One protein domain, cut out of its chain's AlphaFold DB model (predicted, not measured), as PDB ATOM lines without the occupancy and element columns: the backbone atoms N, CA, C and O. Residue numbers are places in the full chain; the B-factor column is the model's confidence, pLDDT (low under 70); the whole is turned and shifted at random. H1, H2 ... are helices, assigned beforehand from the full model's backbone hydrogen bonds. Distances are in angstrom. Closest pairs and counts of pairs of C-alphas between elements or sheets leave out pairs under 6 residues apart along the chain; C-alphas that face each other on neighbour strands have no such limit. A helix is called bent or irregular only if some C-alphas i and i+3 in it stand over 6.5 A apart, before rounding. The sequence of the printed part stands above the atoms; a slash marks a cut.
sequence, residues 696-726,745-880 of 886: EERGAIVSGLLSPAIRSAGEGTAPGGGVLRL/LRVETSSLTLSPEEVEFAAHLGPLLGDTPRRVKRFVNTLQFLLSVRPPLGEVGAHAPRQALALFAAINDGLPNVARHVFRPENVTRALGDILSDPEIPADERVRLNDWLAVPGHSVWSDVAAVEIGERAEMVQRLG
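Overview. This is residues 696 to 726 and 745 to 880 of the 886 residues of an uncharacterized protein of Leifsonia flava (UniProt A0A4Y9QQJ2). A cluster of helices is built round H4, which runs through the middle with H2, H3, H5, H9 and H10 packed about it. H1 covers H2 and H3 from outside, the short helices H6 and H8 group with H7 on another side, away from H1, and residues 711 to 726 loop far out from the middle. The printed part has 167 residues with ten named helices, H1 to H10 in order, and no named strand; its class is all helix. It is compact, with a radius of gyration of the C-alphas of 16.0 A, and spans 49 by 39 by 29 A.

Along the chain. The longest helices by residues are H1, residues 696 to 710, 20.0 A, and H3, residues 773 to 787, 21.0 A. H1 begins at C-alpha 696 (7.889, -17.997, -34.343) and is only just irregular, with C-alphas 705 and 708 6.8 A apart. H4, residues 801 to 814, measures 19.6 A from C-alpha 801 (-9.747, -8.637, -47.809). H2 is residues 756 to 764, 12.3 A, and H7 residues 843 to 853, 15.1 A. The shorter ones are H5, 816 to 822; H6, 832 to 836; H8, 859 to 862; H9, 866 to 869; and H10, 872 to 878, which ends at C-alpha 878 (5.156, -3.360, -58.062).

Arrangement. H4 is the hub, touching five helices. H3 and H4 form a helical hairpin at a shallow tilt of 33 degrees, only just short of steep; their closest C-alphas, Phe 779 and Asp 813, are 6.3 A apart. H4 and H5 form another, at a steep tilt of 44 degrees, closest at Asn 812 and Ala 819, 5.0 A. H10 touches H4 at a shallow tilt of 14 degrees, the same way, with C-alphas 809 and 876 6.1 A apart. H9 touches H4 at Leu 805 and Ile 869, 6.0 A. H2 touches residues 802 to 807 of H4, closest at Ala 762 and Ala 806, 6.3 A. H1 touches H2 at a shallow tilt of 25 degrees, opposite ways, closest at Gly 699 and Ala 763, 4.0 A. H6 touches H5 at Val 822 and Ile 835, 6.8 A, and only just touches H8, with 3 pairs of C-alphas within 8 A. H7 and H8 only just touch, with 3 such pairs, and only at the corner. H1 and H7 are apart. Every O i to N i+4 pair is within hydrogen-bond range in H2, H3, H4, H6, H7 and H10; H1 has 8 of 11, H5 2 of 3, and H8 and H9 are too short for such a pair.

Size, cuts and confidence. The two C-alphas farthest apart, Glu 715 and Pro 839, are 51.6 A apart. Residues 727 to 744 are not printed, and C-alphas 726 and 745 are 14.0 A apart across this cut. Of the links printed whole, H3 to H4 is long. Mean pLDDT of the printed part is 72.3; 50 residues are under 70, among them 703 to 726, 745 to 756 and 788 to 798.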
ATOM      1  N   GLU A 696       8.439 -18.585 -35.566       72.81
ATOM      2  CA  GLU A 696       7.889 -17.997 -34.343       72.81
ATOM      3  C   GLU A 696       8.494 -16.617 -34.048       72.81
ATOM      4  O   GLU A 696       7.753 -15.654 -33.861       72.81
ATOM      5  N   GLU A 697       9.823 -16.474 -34.132       70.56
ATOM      6  CA  GLU A 697      10.512 -15.184 -33.948       70.56
ATOM      7  C   GLU A 697      10.080 -14.157 -35.006       70.56
ATOM      8  O   GLU A 697       9.866 -12.986 -34.698       70.56
ATOM      9  N   ARG A 698       9.872 -14.584 -36.261       79.69
ATOM     10  CA  ARG A 698       9.319 -13.705 -37.307       79.69
ATOM     11  C   ARG A 698       7.923 -13.210 -36.942       79.69
ATOM     12  O   ARG A 698       7.659 -12.019 -37.088       79.69
ATOM     13  N   GLY A 699       7.059 -14.096 -36.446       71.00
ATOM     14  CA  GLY A 699       5.726 -13.735 -35.959       71.00
ATOM     15  C   GLY A 699       5.773 -12.764 -34.776       71.00
ATOM     16  O   GLY A 699       5.028 -11.785 -34.761       71.00
ATOM     17  N   ALA A 700       6.703 -12.966 -33.836       66.81
ATOM     18  CA  ALA A 700       6.918 -12.082 -32.691       66.81
ATOM     19  C   ALA A 700       7.383 -10.676 -33.110       66.81
ATOM     20  O   ALA A 700       6.855  -9.683 -32.608       66.81
ATOM     21  N   ILE A 701       8.303 -10.565 -34.078       68.19
ATOM     22  CA  ILE A 701       8.719  -9.271 -34.646       68.19
ATOM     23  C   ILE A 701       7.545  -8.584 -35.349       68.19
ATOM     24  O   ILE A 701       7.335  -7.392 -35.142       68.19
ATOM     25  N   VAL A 702       6.770  -9.309 -36.168       74.19
ATOM     26  CA  VAL A 702       5.588  -8.745 -36.846       74.19
ATOM     27  C   VAL A 702       4.591  -8.217 -35.820       74.19
ATOM     28  O   VAL A 702       4.183  -7.062 -35.907       74.19
ATOM     29  N   SER A 703       4.257  -9.022 -34.810       68.81
ATOM     30  CA  SER A 703       3.354  -8.623 -33.732       68.81
ATOM     31  C   SER A 703       3.890  -7.412 -32.966       68.81
ATOM     32  O   SER A 703       3.165  -6.437 -32.793       68.81
ATOM     33  N   GLY A 704       5.170  -7.400 -32.584       60.31
ATOM     34  CA  GLY A 704       5.791  -6.288 -31.861       60.31
ATOM     35  C   GLY A 704       5.854  -4.985 -32.667       60.31
ATOM     36  O   GLY A 704       5.600  -3.915 -32.119       60.31
ATOM     37  N   LEU A 705       6.130  -5.057 -33.974       69.25
ATOM     38  CA  LEU A 705       6.156  -3.884 -34.858       69.25
ATOM     39  C   LEU A 705       4.750  -3.369 -35.209       69.25
ATOM     40  O   LEU A 705       4.586  -2.171 -35.441       69.25
ATOM     41  N   LEU A 706       3.741  -4.246 -35.233       69.12
ATOM     42  CA  LEU A 706       2.340  -3.884 -35.469       69.12
ATOM     43  C   LEU A 706       1.580  -3.528 -34.179       69.12
ATOM     44  O   LEU A 706       0.572  -2.835 -34.248       69.12
ATOM     45  N   SER A 707       2.070  -3.916 -32.999       60.72
ATOM     46  CA  SER A 707       1.443  -3.635 -31.694       60.72
ATOM     47  C   SER A 707       1.196  -2.146 -31.412       60.72
ATOM     48  O   SER A 707       0.136  -1.809 -30.885       60.72
ATOM     49  N   PRO A 708       2.088  -1.205 -31.792       56.69
ATOM     50  CA  PRO A 708       1.798   0.224 -31.683       56.69
ATOM     51  C   PRO A 708       0.570   0.677 -32.491       56.69
ATOM     52  O   PRO A 708      -0.014   1.703 -32.137       56.69
ATOM     53  N   ALA A 709       0.175  -0.078 -33.526       55.31
ATOM     54  CA  ALA A 709      -1.020   0.146 -34.344       55.31
ATOM     55  C   ALA A 709      -2.318  -0.416 -33.712       55.31
ATOM     56  O   ALA A 709      -3.396  -0.224 -34.269       55.31
ATOM     57  N   ILE A 710      -2.238  -1.068 -32.536       49.53
ATOM     58  CA  ILE A 710      -3.379  -1.654 -31.792       49.53
ATOM     59  C   ILE A 710      -4.047  -0.635 -30.829       49.53
ATOM     60  O   ILE A 710      -4.973  -0.963 -30.091       49.53
ATOM     61  N   ARG A 711      -3.629   0.639 -30.786       42.53
ATOM     62  CA  ARG A 711      -4.188   1.593 -29.805       42.53
ATOM     63  C   ARG A 711      -5.659   1.983 -30.075       42.53
ATOM     64  O   ARG A 711      -5.953   2.665 -31.044       42.53
ATOM     65  N   SER A 712      -6.501   1.615 -29.096       31.67
ATOM     66  CA  SER A 712      -7.862   2.066 -28.733       31.67
ATOM     67  C   SER A 712      -9.036   1.751 -29.673       31.67
ATOM     68  O   SER A 712      -9.521   2.598 -30.416       31.67
ATOM     69  N   ALA A 713      -9.616   0.554 -29.512       34.56
ATOM     70  CA  ALA A 713     -11.057   0.362 -29.690       34.56
ATOM     71  C   ALA A 713     -11.801   1.093 -28.550       34.56
ATOM     72  O   ALA A 713     -12.083   0.521 -27.500       34.56
ATOM     73  N   GLY A 714     -12.041   2.387 -28.755       32.47
ATOM     74  CA  GLY A 714     -12.723   3.292 -27.832       32.47
ATOM     75  C   GLY A 714     -12.260   4.729 -28.070       32.47
ATOM     76  O   GLY A 714     -11.092   5.022 -27.854       32.47
ATOM     77  N   GLU A 715     -13.184   5.587 -28.506       25.48
ATOM     78  CA  GLU A 715     -13.015   7.018 -28.832       25.48
ATOM     79  C   GLU A 715     -12.382   7.346 -30.206       25.48
ATOM     80  O   GLU A 715     -11.174   7.445 -30.372       25.48
ATOM     81  N   GLY A 716     -13.270   7.542 -31.193       26.36
ATOM     82  CA  GLY A 716     -13.319   8.747 -32.036       26.36
ATOM     83  C   GLY A 716     -12.142   9.088 -32.959       26.36
ATOM     84  O   GLY A 716     -11.285   9.871 -32.579       26.36
ATOM     85  N   THR A 717     -12.242   8.598 -34.204       26.50
ATOM     86  CA  THR A 717     -12.077   9.314 -35.498       26.50
ATOM     87  C   THR A 717     -10.810  10.122 -35.826       26.50
ATOM     88  O   THR A 717     -10.246  10.854 -35.025       26.50
ATOM     89  N   ALA A 718     -10.416  10.060 -37.099       30.47
ATOM     90  CA  ALA A 718      -9.259  10.749 -37.662       30.47
ATOM     91  C   ALA A 718      -9.565  11.382 -39.026       30.47
ATOM     92  O   ALA A 718     -10.502  10.925 -39.681       30.47
ATOM     93  N   PRO A 719      -8.714  12.309 -39.517       28.83
ATOM     94  CA  PRO A 719      -8.507  12.389 -40.966       28.83
ATOM     95  C   PRO A 719      -7.132  12.904 -41.450       28.83
ATOM     96  O   PRO A 719      -6.367  13.588 -40.779       28.83
ATOM     97  N   GLY A 720      -6.929  12.698 -42.748       25.23
ATOM     98  CA  GLY A 720      -6.699  13.747 -43.746       25.23
ATOM     99  C   GLY A 720      -5.309  14.033 -44.336       25.23
ATOM    100  O   GLY A 720      -4.825  15.149 -44.211       25.23
ATOM    101  N   GLY A 721      -4.721  13.142 -45.127       24.39
ATOM    102  CA  GLY A 721      -3.497  13.365 -45.905       24.39
ATOM    103  C   GLY A 721      -3.806  13.978 -47.244       24.39
ATOM    104  O   GLY A 721      -4.729  13.567 -47.945       24.39
ATOM    105  N   GLY A 722      -2.985  14.951 -47.617       22.08
ATOM    106  CA  GLY A 722      -2.950  15.494 -48.960       22.08
ATOM    107  C   GLY A 722      -1.519  15.566 -49.469       22.08
ATOM    108  O   GLY A 722      -0.594  15.820 -48.703       22.08
ATOM    109  N   VAL A 723      -1.366  15.415 -50.783       24.22
ATOM    110  CA  VAL A 723      -0.296  16.065 -51.545       24.22
ATOM    111  C   VAL A 723      -0.915  16.725 -52.779       24.22
ATOM    112  O   VAL A 723      -1.903  16.252 -53.342       24.22
ATOM    113  N   LEU A 724      -0.335  17.869 -53.140       20.78
ATOM    114  CA  LEU A 724      -0.699  18.771 -54.226       20.78
ATOM    115  C   LEU A 724      -0.274  18.288 -55.631       20.78
ATOM    116  O   LEU A 724       0.876  17.930 -55.848       20.78
ATOM    117  N   ARG A 725      -1.249  18.397 -56.547       24.28
ATOM    118  CA  ARG A 725      -1.296  18.921 -57.940       24.28
ATOM    119  C   ARG A 725      -0.140  18.752 -58.942       24.28
ATOM    120  O   ARG A 725       0.989  19.154 -58.695       24.28
ATOM    121  N   LEU A 726      -0.563  18.492 -60.189       21.58
ATOM    122  CA  LEU A 726      -0.302  19.385 -61.330       21.58
ATOM    123  C   LEU A 726      -1.477  19.380 -62.333       21.58
ATOM    124  O   LEU A 726      -2.271  18.442 -62.377       21.58
ATOM    125  N   LEU A 745      -4.958   8.394 -55.719       30.03
ATOM    126  CA  LEU A 745      -4.341   7.771 -54.548       30.03
ATOM    127  C   LEU A 745      -4.335   8.799 -53.402       30.03
ATOM    128  O   LEU A 745      -3.642   9.816 -53.481       30.03
ATOM    129  N   ARG A 746      -5.111   8.558 -52.346       35.59
ATOM    130  CA  ARG A 746      -5.023   9.308 -51.089       35.59
ATOM    131  C   ARG A 746      -4.688   8.320 -49.983       35.59
ATOM    132  O   ARG A 746      -5.336   7.283 -49.861       35.59
ATOM    133  N   VAL A 747      -3.629   8.626 -49.243       32.88
ATOM    134  CA  VAL A 747      -3.189   7.860 -48.074       32.88
ATOM    135  C   VAL A 747      -4.270   8.001 -46.996       32.88
ATOM    136  O   VAL A 747      -4.811   9.090 -46.795       32.88
ATOM    137  N   GLU A 748      -4.647   6.906 -46.346       36.12
ATOM    138  CA  GLU A 748      -5.439   6.930 -45.123       36.12
ATOM    139  C   GLU A 748      -4.646   7.594 -44.019       36.12
ATOM    140  O   GLU A 748      -3.442   7.424 -43.863       36.12
ATOM    141  N   THR A 749      -5.355   8.431 -43.300       38.12
ATOM    142  CA  THR A 749      -4.773   9.503 -42.504       38.12
ATOM    143  C   THR A 749      -5.433   9.610 -41.138       38.12
ATOM    144  O   THR A 749      -5.031  10.412 -40.301       38.12
ATOM    145  N   SER A 750      -6.338   8.664 -40.884       36.78
ATOM    146  CA  SER A 750      -6.322   7.818 -39.700       36.78
ATOM    147  C   SER A 750      -5.002   7.085 -39.525       36.78
ATOM    148  O   SER A 750      -4.503   6.444 -40.446       36.78
ATOM    149  N   SER A 751      -4.486   7.105 -38.293       41.62
ATOM    150  CA  SER A 751      -3.562   6.077 -37.823       41.62
ATOM    151  C   SER A 751      -4.130   4.712 -38.207       41.62
ATOM    152  O   SER A 751      -5.269   4.416 -37.841       41.62
ATOM    153  N   LEU A 752      -3.376   3.910 -38.965       53.97
ATOM    154  CA  LEU A 752      -3.762   2.545 -39.320       53.97
ATOM    155  C   LEU A 752      -4.169   1.805 -38.036       53.97
ATOM    156  O   LEU A 752      -3.315   1.546 -37.189       53.97
ATOM    157  N   THR A 753      -5.458   1.513 -37.881       57.50
ATOM    158  CA  THR A 753      -5.992   0.728 -36.767       57.50
ATOM    159  C   THR A 753      -6.146  -0.704 -37.246       57.50
ATOM    160  O   THR A 753      -6.926  -0.988 -38.158       57.50
ATOM    161  N   LEU A 754      -5.346  -1.597 -36.667       62.56
ATOM    162  CA  LEU A 754      -5.430  -3.030 -36.930       62.56
ATOM    163  C   LEU A 754      -6.223  -3.699 -35.815       62.56
ATOM    164  O   LEU A 754      -5.998  -3.419 -34.633       62.56
ATOM    165  N   SER A 755      -7.135  -4.596 -36.180       67.38
ATOM    166  CA  SER A 755      -7.791  -5.447 -35.195       67.38
ATOM    167  C   SER A 755      -6.776  -6.436 -34.593       67.38
ATOM    168  O   SER A 755      -5.795  -6.800 -35.254       67.38
ATOM    169  N   PRO A 756      -6.989  -6.919 -33.356       62.72
ATOM    170  CA  PRO A 756      -6.154  -7.975 -32.785       62.72
ATOM    171  C   PRO A 756      -6.077  -9.218 -33.683       62.72
ATOM    172  O   PRO A 756      -5.000  -9.786 -33.837       62.72
ATOM    173  N   GLU A 757      -7.182  -9.575 -34.346       73.62
ATOM    174  CA  GLU A 757      -7.253 -10.697 -35.292       73.62
ATOM    175  C   GLU A 757      -6.409 -10.458 -36.558       73.62
ATOM    176  O   GLU A 757      -5.808 -11.387 -37.092       73.62
ATOM    177  N   GLU A 758      -6.321  -9.215 -37.048       74.06
ATOM    178  CA  GLU A 758      -5.468  -8.851 -38.188       74.06
ATOM    179  C   GLU A 758      -3.978  -8.922 -37.828       74.06
ATOM    180  O   GLU A 758      -3.174  -9.400 -38.632       74.06
ATOM    181  N   VAL A 759      -3.602  -8.489 -36.618       71.88
ATOM    182  CA  VAL A 759      -2.213  -8.589 -36.136       71.88
ATOM    183  C   VAL A 759      -1.829 -10.039 -35.863       71.88
ATOM    184  O   VAL A 759      -0.734 -10.462 -36.234       71.88
ATOM    185  N   GLU A 760      -2.728 -10.813 -35.259       77.62
ATOM    186  CA  GLU A 760      -2.537 -12.242 -35.032       77.62
ATOM    187  C   GLU A 760      -2.391 -12.988 -36.364       77.62
ATOM    188  O   GLU A 760      -1.452 -13.765 -36.536       77.62
ATOM    189  N   PHE A 761      -3.244 -12.707 -37.353       85.44
ATOM    190  CA  PHE A 761      -3.110 -13.289 -38.687       85.44
ATOM    191  C   PHE A 761      -1.779 -12.906 -39.351       85.44
ATOM    192  O   PHE A 761      -1.076 -13.773 -39.868       85.44
ATOM    193  N   ALA A 762      -1.380 -11.631 -39.294       82.69
ATOM    194  CA  ALA A 762      -0.097 -11.188 -39.836       82.69
ATOM    195  C   ALA A 762       1.100 -11.880 -39.152       82.69
ATOM    196  O   ALA A 762       2.079 -12.210 -39.823       82.69
ATOM    197  N   ALA A 763       1.020 -12.154 -37.845       78.81
ATOM    198  CA  ALA A 763       2.034 -12.915 -37.117       78.81
ATOM    199  C   ALA A 763       2.101 -14.387 -37.575       78.81
ATOM    200  O   ALA A 763       3.199 -14.918 -37.762       78.81
ATOM    201  N   HIS A 764       0.956 -15.020 -37.857       88.12
ATOM    202  CA  HIS A 764       0.888 -16.382 -38.410       88.12
ATOM    203  C   HIS A 764       1.520 -16.516 -39.803       88.12
ATOM    204  O   HIS A 764       1.855 -17.628 -40.212       88.12
ATOM    205  N   LEU A 765       1.734 -15.415 -40.533       90.00
ATOM    206  CA  LEU A 765       2.462 -15.410 -41.810       90.00
ATOM    207  C   LEU A 765       3.987 -15.502 -41.635       90.00
ATOM    208  O   LEU A 765       4.696 -15.685 -42.626       90.00
ATOM    209  N   GLY A 766       4.510 -15.425 -40.405       85.50
ATOM    210  CA  GLY A 766       5.941 -15.516 -40.084       85.50
ATOM    211  C   GLY A 766       6.697 -16.635 -40.820       85.50
ATOM    212  O   GLY A 766       7.738 -16.354 -41.424       85.50
ATOM    213  N   PRO A 767       6.178 -17.881 -40.885       89.69
ATOM    214  CA  PRO A 767       6.788 -18.972 -41.636       89.69
ATOM    215  C   PRO A 767       6.940 -18.733 -43.135       89.69
ATOM    216  O   PRO A 767       7.730 -19.454 -43.730       89.69
ATOM    217  N   LEU A 768       6.265 -17.754 -43.746       89.25
ATOM    218  CA  LEU A 768       6.378 -17.402 -45.170       89.25
ATOM    219  C   LEU A 768       7.406 -16.284 -45.430       89.25
ATOM    220  O   LEU A 768       7.985 -16.238 -46.511       89.25
ATOM    221  N   LEU A 769       7.699 -15.431 -44.440       87.38
ATOM    222  CA  LEU A 769       8.528 -14.219 -44.579       87.38
ATOM    223  C   LEU A 769      10.034 -14.480 -44.718       87.38
ATOM    224  O   LEU A 769      10.531 -15.572 -44.458       87.38
ATOM    225  N   GLY A 770      10.814 -13.463 -45.079       81.56
ATOM    226  CA  GLY A 770      12.272 -13.572 -45.031       81.56
ATOM    227  C   GLY A 770      12.827 -13.976 -43.662       81.56
ATOM    228  O   GLY A 770      12.257 -13.666 -42.625       81.56
ATOM    229  N   ASP A 771      13.954 -14.670 -43.670       80.88
ATOM    230  CA  ASP A 771      14.686 -15.213 -42.520       80.88
ATOM    231  C   ASP A 771      15.577 -14.190 -41.792       80.88
ATOM    232  O   ASP A 771      16.263 -14.533 -40.835       80.88
ATOM    233  N   THR A 772      15.563 -12.923 -42.217       80.81
ATOM    234  CA  THR A 772      16.334 -11.842 -41.591       80.81
ATOM    235  C   THR A 772      15.422 -10.743 -41.035       80.81
ATOM    236  O   THR A 772      14.412 -10.415 -41.669       80.81
ATOM    237  N   PRO A 773      15.776 -10.095 -39.902       77.06
ATOM    238  CA  PRO A 773      14.981  -9.007 -39.323       77.06
ATOM    239  C   PRO A 773      14.663  -7.878 -40.307       77.06
ATOM    240  O   PRO A 773      13.555  -7.345 -40.308       77.06
ATOM    241  N   ARG A 774      15.609  -7.538 -41.194       78.62
ATOM    242  CA  ARG A 774      15.406  -6.524 -42.241       78.62
ATOM    243  C   ARG A 774      14.270  -6.904 -43.195       78.62
ATOM    244  O   ARG A 774      13.464  -6.050 -43.553       78.62
ATOM    245  N   ARG A 775      14.182  -8.176 -43.603       81.69
ATOM    246  CA  ARG A 775      13.098  -8.648 -44.480       81.69
ATOM    247  C   ARG A 775      11.749  -8.614 -43.764       81.69
ATOM    248  O   ARG A 775      10.773  -8.174 -44.357       81.69
ATOM    249  N   VAL A 776      11.707  -8.971 -42.481       80.88
ATOM    250  CA  VAL A 776      10.478  -8.877 -41.674       80.88
ATOM    251  C   VAL A 776      10.015  -7.425 -41.513       80.88
ATOM    252  O   VAL A 776       8.850  -7.128 -41.769       80.88
ATOM    253  N   LYS A 777      10.920  -6.494 -41.174       75.88
ATOM    254  CA  LYS A 777      10.617  -5.049 -41.122       75.88
ATOM    255  C   LYS A 777      10.096  -4.529 -42.458       75.88
ATOM    256  O   LYS A 777       9.130  -3.776 -42.491       75.88
ATOM    257  N   ARG A 778      10.720  -4.949 -43.563       81.00
ATOM    258  CA  ARG A 778      10.277  -4.596 -44.913       81.00
ATOM    259  C   ARG A 778       8.854  -5.076 -45.166       81.00
ATOM    260  O   ARG A 778       8.043  -4.260 -45.581       81.00
ATOM    261  N   PHE A 779       8.543  -6.337 -44.865       86.06
ATOM    262  CA  PHE A 779       7.178  -6.853 -44.962       86.06
ATOM    263  C   PHE A 779       6.194  -6.001 -44.153       86.06
ATOM    264  O   PHE A 779       5.184  -5.581 -44.707       86.06
ATOM    265  N   VAL A 780       6.506  -5.683 -42.891       78.31
ATOM    266  CA  VAL A 780       5.643  -4.847 -42.039       78.31
ATOM    267  C   VAL A 780       5.424  -3.461 -42.651       78.31
ATOM    268  O   VAL A 780       4.281  -3.038 -42.795       78.31
ATOM    269  N   ASN A 781       6.490  -2.787 -43.089       77.00
ATOM    270  CA  ASN A 781       6.398  -1.475 -43.735       77.00
ATOM    271  C   ASN A 781       5.593  -1.540 -45.047       77.00
ATOM    272  O   ASN A 781       4.776  -0.665 -45.327       77.00
ATOM    273  N   THR A 782       5.799  -2.583 -45.860       81.25
ATOM    274  CA  THR A 782       5.051  -2.816 -47.103       81.25
ATOM    275  C   THR A 782       3.578  -3.092 -46.822       81.25
ATOM    276  O   THR A 782       2.722  -2.549 -47.514       81.25
ATOM    277  N   LEU A 783       3.266  -3.882 -45.796       80.75
ATOM    278  CA  LEU A 783       1.900  -4.181 -45.384       80.75
ATOM    279  C   LEU A 783       1.188  -2.927 -44.868       80.75
ATOM    280  O   LEU A 783       0.091  -2.623 -45.329       80.75
ATOM    281  N   GLN A 784       1.824  -2.165 -43.974       73.62
ATOM    282  CA  GLN A 784       1.292  -0.897 -43.467       73.62
ATOM    283  C   GLN A 784       1.039   0.097 -44.605       73.62
ATOM    284  O   GLN A 784      -0.022   0.716 -44.658       73.62
ATOM    285  N   PHE A 785       1.970   0.195 -45.560       74.31
ATOM    286  CA  PHE A 785       1.785   1.003 -46.762       74.31
ATOM    287  C   PHE A 785       0.576   0.531 -47.580       74.31
ATOM    288  O   PHE A 785      -0.311   1.328 -47.870       74.31
ATOM    289  N   LEU A 786       0.499  -0.759 -47.918       76.00
ATOM    290  CA  LEU A 786      -0.578  -1.319 -48.742       76.00
ATOM    291  C   LEU A 786      -1.963  -1.187 -48.087       76.00
ATOM    292  O   LEU A 786      -2.952  -0.954 -48.789       76.00
ATOM    293  N   LEU A 787      -2.037  -1.308 -46.760       73.62
ATOM    294  CA  LEU A 787      -3.266  -1.103 -45.995       73.62
ATOM    295  C   LEU A 787      -3.668   0.376 -45.941       73.62
ATOM    296  O   LEU A 787      -4.856   0.672 -45.974       73.62
ATOM    297  N   SER A 788      -2.700   1.298 -45.956       65.00
ATOM    298  CA  SER A 788      -2.953   2.746 -45.933       65.00
ATOM    299  C   SER A 788      -3.381   3.359 -47.277       65.00
ATOM    300  O   SER A 788      -3.663   4.550 -47.342       65.00
ATOM    301  N   VAL A 789      -3.411   2.609 -48.382       61.78
ATOM    302  CA  VAL A 789      -3.748   3.154 -49.715       61.78
ATOM    303  C   VAL A 789      -5.255   3.039 -49.975       61.78
ATOM    304  O   VAL A 789      -5.791   1.956 -49.793       61.78
ATOM    305  N   ARG A 790      -5.949   4.092 -50.450       48.03
ATOM    306  CA  ARG A 790      -7.366   4.027 -50.899       48.03
ATOM    307  C   ARG A 790      -7.536   3.706 -52.401       48.03
ATOM    308  O   ARG A 790      -6.636   4.050 -53.170       48.03
ATOM    309  N   PRO A 791      -8.690   3.129 -52.828       49.25
ATOM    310  CA  PRO A 791      -9.912   2.859 -52.044       49.25
ATOM    311  C   PRO A 791      -9.754   1.721 -51.017       49.25
ATOM    312  O   PRO A 791      -8.879   0.864 -51.186       49.25
ATOM    313  N   PRO A 792     -10.550   1.702 -49.924       56.44
ATOM    314  CA  PRO A 792     -10.563   0.572 -48.993       56.44
ATOM    315  C   PRO A 792     -10.804  -0.730 -49.766       56.44
ATOM    316  O   PRO A 792     -11.460  -0.736 -50.807       56.44
ATOM    317  N   LEU A 793     -10.187  -1.821 -49.312       63.16
ATOM    318  CA  LEU A 793     -10.437  -3.140 -49.892       63.16
ATOM    319  C   LEU A 793     -11.952  -3.414 -49.849       63.16
ATOM    320  O   LEU A 793     -12.558  -3.253 -48.793       63.16
ATOM    321  N   GLY A 794     -12.560  -3.773 -50.981       55.72
ATOM    322  CA  GLY A 794     -13.999  -4.044 -51.031       55.72
ATOM    323  C   GLY A 794     -14.366  -5.269 -50.191       55.72
ATOM    324  O   GLY A 794     -13.580  -6.203 -50.114       55.72
ATOM    325  N   GLU A 795     -15.568  -5.303 -49.611       52.25
ATOM    326  CA  GLU A 795     -16.076  -6.434 -48.802       52.25
ATOM    327  C   GLU A 795     -16.387  -7.708 -49.619       52.25
ATOM    328  O   GLU A 795     -16.964  -8.665 -49.109       52.25
ATOM    329  N   VAL A 796     -16.047  -7.729 -50.910       48.19
ATOM    330  CA  VAL A 796     -16.427  -8.798 -51.837       48.19
ATOM    331  C   VAL A 796     -15.283  -9.802 -51.969       48.19
ATOM    332  O   VAL A 796     -14.284  -9.526 -52.628       48.19
ATOM    333  N   GLY A 797     -15.458 -10.977 -51.371       55.16
ATOM    334  CA  GLY A 797     -14.523 -12.104 -51.425       55.16
ATOM    335  C   GLY A 797     -14.962 -13.220 -50.473       55.16
ATOM    336  O   GLY A 797     -15.807 -12.996 -49.608       55.16
ATOM    337  N   ALA A 798     -14.418 -14.430 -50.633       59.03
ATOM    338  CA  ALA A 798     -14.649 -15.517 -49.671       59.03
ATOM    339  C   ALA A 798     -13.825 -15.321 -48.382       59.03
ATOM    340  O   ALA A 798     -14.117 -15.933 -47.352       59.03
ATOM    341  N   HIS A 799     -12.813 -14.447 -48.440       76.06
ATOM    342  CA  HIS A 799     -11.862 -14.174 -47.369       76.06
ATOM    343  C   HIS A 799     -11.887 -12.707 -46.933       76.06
ATOM    344  O   HIS A 799     -12.256 -11.820 -47.702       76.06
ATOM    345  N   ALA A 800     -11.437 -12.436 -45.703       79.69
ATOM    346  CA  ALA A 800     -11.282 -11.069 -45.218       79.69
ATOM    347  C   ALA A 800     -10.236 -10.326 -46.083       79.69
ATOM    348  O   ALA A 800      -9.061 -10.713 -46.088       79.69
ATOM    349  N   PRO A 801     -10.605  -9.242 -46.787       77.25
ATOM    350  CA  PRO A 801      -9.747  -8.637 -47.809       77.25
ATOM    351  C   PRO A 801      -8.388  -8.148 -47.287       77.25
ATOM    352  O   PRO A 801      -7.379  -8.195 -47.993       77.25
ATOM    353  N   ARG A 802      -8.338  -7.682 -46.033       80.06
ATOM    354  CA  ARG A 802      -7.106  -7.189 -45.388       80.06
ATOM    355  C   ARG A 802      -6.148  -8.323 -45.031       80.06
ATOM    356  O   ARG A 802      -4.939  -8.178 -45.198       80.06
ATOM    357  N   GLN A 803      -6.687  -9.469 -44.621       86.88
ATOM    358  CA  GLN A 803      -5.911 -10.687 -44.392       86.88
ATOM    359  C   GLN A 803      -5.422 -11.276 -45.726       86.88
ATOM    360  O   GLN A 803      -4.246 -11.611 -45.846       86.88
ATOM    361  N   ALA A 804      -6.258 -11.289 -46.772       87.81
ATOM    362  CA  ALA A 804      -5.832 -11.685 -48.119       87.81
ATOM    363  C   ALA A 804      -4.674 -10.807 -48.632       87.81
ATOM    364  O   ALA A 804      -3.676 -11.316 -49.145       87.81
ATOM    365  N   LEU A 805      -4.750  -9.488 -48.422       86.94
ATOM    366  CA  LEU A 805      -3.662  -8.561 -48.744       86.94
ATOM    367  C   LEU A 805      -2.385  -8.856 -47.950       86.94
ATOM    368  O   LEU A 805      -1.301  -8.835 -48.533       86.94
ATOM    369  N   ALA A 806      -2.498  -9.164 -46.654       88.12
ATOM    370  CA  ALA A 806      -1.358  -9.559 -45.830       88.12
ATOM    371  C   ALA A 806      -0.693 -10.842 -46.349       88.12
ATOM    372  O   ALA A 806       0.530 -10.876 -46.496       88.12
ATOM    373  N   LEU A 807      -1.485 -11.858 -46.708       91.56
ATOM    374  CA  LEU A 807      -0.996 -13.112 -47.283       91.56
ATOM    375  C   LEU A 807      -0.263 -12.873 -48.611       91.56
ATOM    376  O   LEU A 807       0.870 -13.320 -48.781       91.56
ATOM    377  N   PHE A 808      -0.857 -12.120 -49.538       90.75
ATOM    378  CA  PHE A 808      -0.230 -11.829 -50.828       90.75
ATOM    379  C   PHE A 808       1.011 -10.932 -50.706       90.75
ATOM    380  O   PHE A 808       1.978 -11.127 -51.446       90.75
ATOM    381  N   ALA A 809       1.040 -10.003 -49.747       88.19
ATOM    382  CA  ALA A 809       2.240  -9.238 -49.417       88.19
ATOM    383  C   ALA A 809       3.352 -10.136 -48.841       88.19
ATOM    384  O   ALA A 809       4.515  -9.984 -49.223       88.19
ATOM    385  N   ALA A 810       3.006 -11.106 -47.986       89.62
ATOM    386  CA  ALA A 810       3.949 -12.077 -47.433       89.62
ATOM    387  C   ALA A 810       4.503 -13.021 -48.513       89.62
ATOM    388  O   ALA A 810       5.708 -13.267 -48.544       89.62
ATOM    389  N   ILE A 811       3.657 -13.486 -49.441       90.12
ATOM    390  CA  ILE A 811       4.077 -14.271 -50.612       90.12
ATOM    391  C   ILE A 811       5.040 -13.448 -51.478       90.12
ATOM    392  O   ILE A 811       6.103 -13.938 -51.843       90.12
ATOM    393  N   ASN A 812       4.727 -12.180 -51.757       87.94
ATOM    394  CA  ASN A 812       5.584 -11.311 -52.567       87.94
ATOM    395  C   ASN A 812       6.956 -11.021 -51.927       87.94
ATOM    396  O   ASN A 812       7.963 -10.959 -52.633       87.94
ATOM    397  N   ASP A 813       7.015 -10.854 -50.603       84.94
ATOM    398  CA  ASP A 813       8.265 -10.585 -49.879       84.94
ATOM    399  C   ASP A 813       9.113 -11.848 -49.620       84.94
ATOM    400  O   ASP A 813      10.353 -11.842 -49.707       84.94
ATOM    401  N   GLY A 814       8.430 -12.932 -49.261       85.00
ATOM    402  CA  GLY A 814       9.013 -14.149 -48.720       85.00
ATOM    403  C   GLY A 814       9.216 -15.274 -49.734       85.00
ATOM    404  O   GLY A 814      10.203 -16.004 -49.614       85.00
ATOM    405  N   LEU A 815       8.334 -15.369 -50.736       89.56
ATOM    406  CA  LEU A 815       8.257 -16.435 -51.746       89.56
ATOM    407  C   LEU A 815       8.223 -15.842 -53.173       89.56
ATOM    408  O   LEU A 815       7.203 -15.894 -53.870       89.56
ATOM    409  N   PRO A 816       9.322 -15.212 -53.624       85.88
ATOM    410  CA  PRO A 816       9.350 -14.449 -54.869       85.88
ATOM    411  C   PRO A 816       9.064 -15.296 -56.116       85.88
ATOM    412  O   PRO A 816       8.514 -14.769 -57.086       85.88
ATOM    413  N   ASN A 817       9.425 -16.583 -56.139       86.81
ATOM    414  CA  ASN A 817       9.140 -17.442 -57.285       86.81
ATOM    415  C   ASN A 817       7.659 -17.831 -57.327       86.81
ATOM    416  O   ASN A 817       7.068 -17.794 -58.407       86.81
ATOM    417  N   VAL A 818       7.034 -18.112 -56.182       88.56
ATOM    418  CA  VAL A 818       5.575 -18.296 -56.088       88.56
ATOM    419  C   VAL A 818       4.849 -17.015 -56.507       88.56
ATOM    420  O   VAL A 818       3.970 -17.060 -57.365       88.56
ATOM    421  N   ALA A 819       5.268 -15.856 -55.990       88.00
ATOM    422  CA  ALA A 819       4.677 -14.560 -56.321       88.00
ATOM    423  C   ALA A 819       4.681 -14.283 -57.834       88.00
ATOM    424  O   ALA A 819       3.675 -13.839 -58.389       88.00
ATOM    425  N   ARG A 820       5.779 -14.607 -58.534       85.62
ATOM    426  CA  ARG A 820       5.864 -14.465 -60.000       85.62
ATOM    427  C   ARG A 820       4.806 -15.262 -60.753       85.62
ATOM    428  O   ARG A 820       4.430 -14.827 -61.834       85.62
ATOM    429  N   HIS A 821       4.371 -16.407 -60.229       87.94
ATOM    430  CA  HIS A 821       3.329 -17.229 -60.846       87.94
ATOM    431  C   HIS A 821       1.935 -16.735 -60.459       87.94
ATOM    432  O   HIS A 821       1.071 -16.645 -61.328       87.94
ATOM    433  N   VAL A 822       1.740 -16.351 -59.194       87.69
ATOM    434  CA  VAL A 822       0.469 -15.825 -58.668       87.69
ATOM    435  C   VAL A 822       0.045 -14.534 -59.374       87.69
ATOM    436  O   VAL A 822      -1.106 -14.403 -59.777       87.69
ATOM    437  N   PHE A 823       0.974 -13.599 -59.587       87.00
ATOM    438  CA  PHE A 823       0.676 -12.299 -60.199       87.00
ATOM    439  C   PHE A 823       0.797 -12.279 -61.736       87.00
ATOM    440  O   PHE A 823       0.863 -11.197 -62.326       87.00
ATOM    441  N   ARG A 824       0.843 -13.438 -62.417       85.88
ATOM    442  CA  ARG A 824       0.709 -13.468 -63.890       85.88
ATOM    443  C   ARG A 824      -0.734 -13.118 -64.273       85.88
ATOM    444  O   ARG A 824      -1.633 -13.646 -63.619       85.88
ATOM    445  N   PRO A 825      -0.985 -12.307 -65.320       82.38
ATOM    446  CA  PRO A 825      -2.337 -11.912 -65.732       82.38
ATOM    447  C   PRO A 825      -3.325 -13.083 -65.863       82.38
ATOM    448  O   PRO A 825      -4.479 -12.968 -65.462       82.38
ATOM    449  N   GLU A 826      -2.858 -14.225 -66.367       84.75
ATOM    450  CA  GLU A 826      -3.626 -15.464 -66.540       84.75
ATOM    451  C   GLU A 826      -3.938 -16.226 -65.238       84.75
ATOM    452  O   GLU A 826      -4.822 -17.081 -65.227       84.75
ATOM    453  N   ASN A 827      -3.233 -15.926 -64.145       86.56
ATOM    454  CA  ASN A 827      -3.344 -16.625 -62.865       86.56
ATOM    455  C   ASN A 827      -3.992 -15.779 -61.759       86.56
ATOM    456  O   ASN A 827      -4.369 -16.342 -60.737       86.56
ATOM    457  N   VAL A 828      -4.184 -14.466 -61.955       83.75
ATOM    458  CA  VAL A 828      -4.756 -13.567 -60.928       83.75
ATOM    459  C   VAL A 828      -6.146 -14.022 -60.455       83.75
ATOM    460  O   VAL A 828      -6.518 -13.790 -59.307       83.75
ATOM    461  N   THR A 829      -6.912 -14.694 -61.316       86.00
ATOM    462  CA  THR A 829      -8.254 -15.224 -61.017       86.00
ATOM    463  C   THR A 829      -8.267 -16.676 -60.537       86.00
ATOM    464  O   THR A 829      -9.338 -17.193 -60.226       86.00
ATOM    465  N   ARG A 830      -7.118 -17.361 -60.508       89.62
ATOM    466  CA  ARG A 830      -7.017 -18.768 -60.100       89.62
ATOM    467  C   ARG A 830      -6.755 -18.874 -58.599       89.62
ATOM    468  O   ARG A 830      -6.067 -18.031 -58.029       89.62
ATOM    469  N   ALA A 831      -7.275 -19.938 -57.992       90.06
ATOM    470  CA  ALA A 831      -7.026 -20.265 -56.595       90.06
ATOM    471  C   ALA A 831      -5.537 -20.562 -56.352       90.06
ATOM    472  O   ALA A 831      -4.865 -21.177 -57.188       90.06
ATOM    473  N   LEU A 832      -5.025 -20.157 -55.189       90.06
ATOM    474  CA  LEU A 832      -3.626 -20.344 -54.806       90.06
ATOM    475  C   LEU A 832      -3.192 -21.819 -54.875       90.06
ATOM    476  O   LEU A 832      -2.122 -22.118 -55.408       90.06
ATOM    477  N   GLY A 833      -4.029 -22.748 -54.407       87.69
ATOM    478  CA  GLY A 833      -3.755 -24.189 -54.432       87.69
ATOM    479  C   GLY A 833      -3.574 -24.755 -55.846       87.69
ATOM    480  O   GLY A 833      -2.684 -25.579 -56.079       87.69
ATOM    481  N   ASP A 834      -4.344 -24.257 -56.819       87.75
ATOM    482  CA  ASP A 834      -4.230 -24.674 -58.221       87.75
ATOM    483  C   ASP A 834      -2.917 -24.202 -58.853       87.75
ATOM    484  O   ASP A 834      -2.341 -24.890 -59.700       87.75
ATOM    485  N   ILE A 835      -2.435 -23.023 -58.451       87.81
ATOM    486  CA  ILE A 835      -1.175 -22.446 -58.932       87.81
ATOM    487  C   ILE A 835       0.016 -23.228 -58.364       87.81
ATOM    488  O   ILE A 835       0.987 -23.465 -59.075       87.81
ATOM    489  N   LEU A 836      -0.065 -23.700 -57.115       86.94
ATOM    490  CA  LEU A 836       1.012 -24.475 -56.479       86.94
ATOM    491  C   LEU A 836       1.256 -25.845 -57.115       86.94
ATOM    492  O   LEU A 836       2.314 -26.436 -56.902       86.94
ATOM    493  N   SER A 837       0.317 -26.333 -57.925       83.69
ATOM    494  CA  SER A 837       0.493 -27.554 -58.717       83.69
ATOM    495  C   SER A 837       1.409 -27.360 -59.936       83.69
ATOM    496  O   SER A 837       1.756 -28.341 -60.596       83.69
ATOM    497  N   ASP A 838       1.820 -26.123 -60.240       83.31
ATOM    498  CA  ASP A 838       2.721 -25.815 -61.348       83.31
ATOM    499  C   ASP A 838       4.150 -26.350 -61.075       83.31
ATOM    500  O   ASP A 838       4.771 -26.013 -60.052       83.31
ATOM    501  N   PRO A 839       4.703 -27.203 -61.961       79.56
ATOM    502  CA  PRO A 839       6.055 -27.727 -61.813       79.56
ATOM    503  C   PRO A 839       7.156 -26.666 -61.975       79.56
ATOM    504  O   PRO A 839       8.274 -26.927 -61.531       79.56
ATOM    505  N   GLU A 840       6.875 -25.493 -62.565       83.75
ATOM    506  CA  GLU A 840       7.846 -24.393 -62.715       83.75
ATOM    507  C   GLU A 840       8.200 -23.712 -61.381       83.75
ATOM    508  O   GLU A 840       9.236 -23.049 -61.274       83.75
ATOM    509  N   ILE A 841       7.379 -23.895 -60.342       86.12
ATOM    510  CA  ILE A 841       7.636 -23.335 -59.014       86.12
ATOM    511  C   ILE A 841       8.715 -24.170 -58.296       86.12
ATOM    512  O   ILE A 841       8.556 -25.393 -58.158       86.12
ATOM    513  N   PRO A 842       9.794 -23.536 -57.787       87.81
ATOM    514  CA  PRO A 842      10.819 -24.202 -56.990       87.81
ATOM    515  C   PRO A 842      10.236 -24.985 -55.810       87.81
ATOM    516  O   PRO A 842       9.308 -24.542 -55.128       87.81
ATOM    517  N   ALA A 843      10.778 -26.183 -55.581       85.62
ATOM    518  CA  ALA A 843      10.236 -27.111 -54.594       85.62
ATOM    519  C   ALA A 843      10.317 -26.572 -53.157       85.62
ATOM    520  O   ALA A 843       9.432 -26.864 -52.364       85.62
ATOM    521  N   ASP A 844      11.335 -25.778 -52.835       86.31
ATOM    522  CA  ASP A 844      11.548 -25.162 -51.525       86.31
ATOM    523  C   ASP A 844      10.455 -24.146 -51.169       86.31
ATOM    524  O   ASP A 844       9.851 -24.246 -50.100       86.31
ATOM    525  N   GLU A 845      10.126 -23.216 -52.073       88.50
ATOM    526  CA  GLU A 845       9.042 -22.251 -51.838       88.50
ATOM    527  C   GLU A 845       7.662 -22.921 -51.846       88.50
ATOM    528  O   GLU A 845       6.805 -22.589 -51.023       88.50
ATOM    529  N   ARG A 846       7.455 -23.899 -52.739       89.94
ATOM    530  CA  ARG A 846       6.196 -24.652 -52.827       89.94
ATOM    531  C   ARG A 846       5.924 -25.457 -51.557       89.94
ATOM    532  O   ARG A 846       4.809 -25.416 -51.047       89.94
ATOM    533  N   VAL A 847       6.922 -26.185 -51.050       89.69
ATOM    534  CA  VAL A 847       6.794 -26.962 -49.804       89.69
ATOM    535  C   VAL A 847       6.486 -26.031 -48.640       89.69
ATOM    536  O   VAL A 847       5.540 -26.274 -47.906       89.69
ATOM    537  N   ARG A 848       7.197 -24.908 -48.536       89.38
ATOM    538  CA  ARG A 848       7.016 -23.940 -47.453       89.38
ATOM    539  C   ARG A 848       5.606 -23.342 -47.385       89.38
ATOM    540  O   ARG A 848       5.067 -23.182 -46.293       89.38
ATOM    541  N   LEU A 849       5.003 -23.020 -48.532       90.75
ATOM    542  CA  LEU A 849       3.619 -22.538 -48.576       90.75
ATOM    543  C   LEU A 849       2.606 -23.665 -48.321       90.75
ATOM    544  O   LEU A 849       1.637 -23.449 -47.600       90.75
ATOM    545  N   ASN A 850       2.848 -24.873 -48.841       90.81
ATOM    546  CA  ASN A 850       2.000 -26.037 -48.560       90.81
ATOM    547  C   ASN A 850       2.008 -26.424 -47.074       90.81
ATOM    548  O   ASN A 850       0.953 -26.729 -46.525       90.81
ATOM    549  N   ASP A 851       3.165 -26.363 -46.414       91.06
ATOM    550  CA  ASP A 851       3.296 -26.627 -44.978       91.06
ATOM    551  C   ASP A 851       2.499 -25.605 -44.156       91.06
ATOM    552  O   ASP A 851       1.826 -25.971 -43.194       91.06
ATOM    553  N   TRP A 852       2.512 -24.330 -44.563       92.94
ATOM    554  CA  TRP A 852       1.697 -23.292 -43.928       92.94
ATOM    555  C   TRP A 852       0.192 -23.511 -44.148       92.94
ATOM    556  O   TRP A 852      -0.578 -23.354 -43.203       92.94
ATOM    557  N   LEU A 853      -0.227 -23.915 -45.354       91.50
ATOM    558  CA  LEU A 853      -1.627 -24.231 -45.680       91.50
ATOM    559  C   LEU A 853      -2.141 -25.488 -44.957       91.50
ATOM    560  O   LEU A 853      -3.339 -25.600 -44.696       91.50
ATOM    561  N   ALA A 854      -1.252 -26.428 -44.627       88.94
ATOM    562  CA  ALA A 854      -1.585 -27.656 -43.909       88.94
ATOM    563  C   ALA A 854      -1.860 -27.438 -42.407       88.94
ATOM    564  O   ALA A 854      -2.398 -28.334 -41.748       88.94
ATOM    565  N   VAL A 855      -1.512 -26.269 -41.853       88.69
ATOM    566  CA  VAL A 855      -1.832 -25.911 -40.464       88.69
ATOM    567  C   VAL A 855      -3.362 -25.837 -40.294       88.69
ATOM    568  O   VAL A 855      -4.044 -25.223 -41.121       88.69
ATOM    569  N   PRO A 856      -3.939 -26.437 -39.232       83.69
ATOM    570  CA  PRO A 856      -5.378 -26.379 -38.980       83.69
ATOM    571  C   PRO A 856      -5.911 -24.940 -38.982       83.69
ATOM    572  O   PRO A 856      -5.412 -24.093 -38.250       83.69
ATOM    573  N   GLY A 857      -6.928 -24.670 -39.803       81.56
ATOM    574  CA  GLY A 857      -7.506 -23.330 -39.982       81.56
ATOM    575  C   GLY A 857      -6.939 -22.541 -41.168       81.56
ATOM    576  O   GLY A 857      -7.601 -21.620 -41.637       81.56
ATOM    577  N   HIS A 858      -5.782 -22.928 -41.720       88.75
ATOM    578  CA  HIS A 858      -5.202 -22.259 -42.891       88.75
ATOM    579  C   HIS A 858      -5.644 -22.853 -44.232       88.75
ATOM    580  O   HIS A 858      -5.516 -22.194 -45.260       88.75
ATOM    581  N   SER A 859      -6.212 -24.062 -44.239       85.94
ATOM    582  CA  SER A 859      -6.617 -24.755 -45.471       85.94
ATOM    583  C   SER A 859      -7.616 -23.962 -46.315       85.94
ATOM    584  O   SER A 859      -7.655 -24.125 -47.522       85.94
ATOM    585  N   VAL A 860      -8.401 -23.082 -45.690       86.88
ATOM    586  CA  VAL A 860      -9.357 -22.197 -46.368       86.88
ATOM    587  C   VAL A 860      -8.643 -21.228 -47.326       86.88
ATOM    588  O   VAL A 860      -9.197 -20.872 -48.357       86.88
ATOM    589  N   TRP A 861      -7.385 -20.865 -47.058       89.19
ATOM    590  CA  TRP A 861      -6.581 -19.988 -47.915       89.19
ATOM    591  C   TRP A 861      -6.022 -20.681 -49.167       89.19
ATOM    592  O   TRP A 861      -5.335 -20.029 -49.949       89.19
ATOM    593  N   SER A 862      -6.293 -21.974 -49.399       89.06
ATOM    594  CA  SER A 862      -5.975 -22.596 -50.694       89.06
ATOM    595  C   SER A 862      -6.815 -22.018 -51.828       89.06
ATOM    596  O   SER A 862      -6.360 -22.001 -52.972       89.06
ATOM    597  N   ASP A 863      -8.013 -21.534 -51.502       88.12
ATOM    598  CA  ASP A 863      -9.023 -21.132 -52.479       88.12
ATOM    599  C   ASP A 863      -8.955 -19.632 -52.814       88.12
ATOM    600  O   ASP A 863      -9.624 -19.179 -53.742       88.12
ATOM    601  N   VAL A 864      -8.096 -18.875 -52.115       89.94
ATOM    602  CA  VAL A 864      -7.923 -17.429 -52.310       89.94
ATOM    603  C   VAL A 864      -7.282 -17.117 -53.663       89.94
ATOM    604  O   VAL A 864      -6.306 -17.756 -54.071       89.94
ATOM    605  N   ALA A 865      -7.789 -16.090 -54.342       89.00
ATOM    606  CA  ALA A 865      -7.247 -15.599 -55.609       89.00
ATOM    607  C   ALA A 865      -6.747 -14.150 -55.494       89.00
ATOM    608  O   ALA A 865      -7.303 -13.327 -54.767       89.00
ATOM    609  N   ALA A 866      -5.705 -13.794 -56.257       85.25
ATOM    610  CA  ALA A 866      -5.125 -12.445 -56.214       85.25
ATOM    611  C   ALA A 866      -6.102 -11.352 -56.694       85.25
ATOM    612  O   ALA A 866      -5.939 -10.184 -56.350       85.25
ATOM    613  N   VAL A 867      -7.145 -11.714 -57.444       83.44
ATOM    614  CA  VAL A 867      -8.225 -10.799 -57.844       83.44
ATOM    615  C   VAL A 867      -9.010 -10.249 -56.645       83.44
ATOM    616  O   VAL A 867      -9.535  -9.141 -56.730       83.44
ATOM    617  N   GLU A 868      -9.043 -10.958 -55.512       83.19
ATOM    618  CA  GLU A 868      -9.783 -10.546 -54.306       83.19
ATOM    619  C   GLU A 868      -9.199  -9.291 -53.640       83.19
ATOM    620  O   GLU A 868      -9.906  -8.574 -52.938       83.19
ATOM    621  N   ILE A 869      -7.927  -8.965 -53.901       79.44
ATOM    622  CA  ILE A 869      -7.303  -7.718 -53.422       79.44
ATOM    623  C   ILE A 869      -7.397  -6.569 -54.445       79.44
ATOM    624  O   ILE A 869      -6.848  -5.486 -54.223       79.44
ATOM    625  N   GLY A 870      -8.118  -6.778 -55.553       78.00
ATOM    626  CA  GLY A 870      -8.434  -5.768 -56.562       78.00
ATOM    627  C   GLY A 870      -7.197  -5.069 -57.135       78.00
ATOM    628  O   GLY A 870      -6.186  -5.698 -57.446       78.00
ATOM    629  N   GLU A 871      -7.252  -3.740 -57.234       72.19
ATOM    630  CA  GLU A 871      -6.151  -2.911 -57.751       72.19
ATOM    631  C   GLU A 871      -4.854  -3.031 -56.923       72.19
ATOM    632  O   GLU A 871      -3.760  -2.757 -57.428       72.19
ATOM    633  N   ARG A 872      -4.928  -3.514 -55.669       75.12
ATOM    634  CA  ARG A 872      -3.733  -3.738 -54.841       75.12
ATOM    635  C   ARG A 872      -2.905  -4.937 -55.299       75.12
ATOM    636  O   ARG A 872      -1.725  -4.980 -54.958       75.12
ATOM    637  N   ALA A 873      -3.445  -5.857 -56.103       79.56
ATOM    638  CA  ALA A 873      -2.655  -6.942 -56.695       79.56
ATOM    639  C   ALA A 873      -1.491  -6.393 -57.535       79.56
ATOM    640  O   ALA A 873      -0.340  -6.805 -57.379       79.56
ATOM    641  N   GLU A 874      -1.769  -5.381 -58.360       76.56
ATOM    642  CA  GLU A 874      -0.754  -4.712 -59.175       76.56
ATOM    643  C   GLU A 874       0.226  -3.904 -58.305       76.56
ATOM    644  O   GLU A 874       1.405  -3.763 -58.635       76.56
ATOM    645  N   MET A 875      -0.235  -3.356 -57.177       74.69
ATOM    646  CA  MET A 875       0.631  -2.645 -56.232       74.69
ATOM    647  C   MET A 875       1.600  -3.590 -55.522       74.69
ATOM    648  O   MET A 875       2.797  -3.312 -55.483       74.69
ATOM    649  N   VAL A 876       1.112  -4.727 -55.021       78.06
ATOM    650  CA  VAL A 876       1.945  -5.768 -54.400       78.06
ATOM    651  C   VAL A 876       3.004  -6.241 -55.399       78.06
ATOM    652  O   VAL A 876       4.193  -6.247 -55.080       78.06
ATOM    653  N   GLN A 877       2.606  -6.499 -56.649       77.31
ATOM    654  CA  GLN A 877       3.521  -6.866 -57.733       77.31
ATOM    655  C   GLN A 877       4.562  -5.773 -58.055       77.31
ATOM    656  O   GLN A 877       5.663  -6.066 -58.539       77.31
ATOM    657  N   ARG A 878       4.231  -4.491 -57.857       73.62
ATOM    658  CA  ARG A 878       5.156  -3.360 -58.062       73.62
ATOM    659  C   ARG A 878       6.162  -3.199 -56.923       73.62
ATOM    660  O   ARG A 878       7.263  -2.724 -57.178       73.62
ATOM    661  N   LEU A 879       5.834  -3.645 -55.713       71.44
ATOM    662  CA  LEU A 879       6.666  -3.493 -54.512       71.44
ATOM    663  C   LEU A 879       7.657  -4.657 -54.277       71.44
ATOM    664  O   LEU A 879       8.161  -4.831 -53.171       71.44
ATOM    665  N   GLY A 880       7.960  -5.462 -55.303       61.59
ATOM    666  CA  GLY A 880       8.886  -6.600 -55.215       61.59
ATOM    667  C   GLY A 880      10.349  -6.260 -55.550       61.59
ATOM    668  O   GLY A 880      10.633  -5.631 -56.567       61.59
TER     669      GLY A 880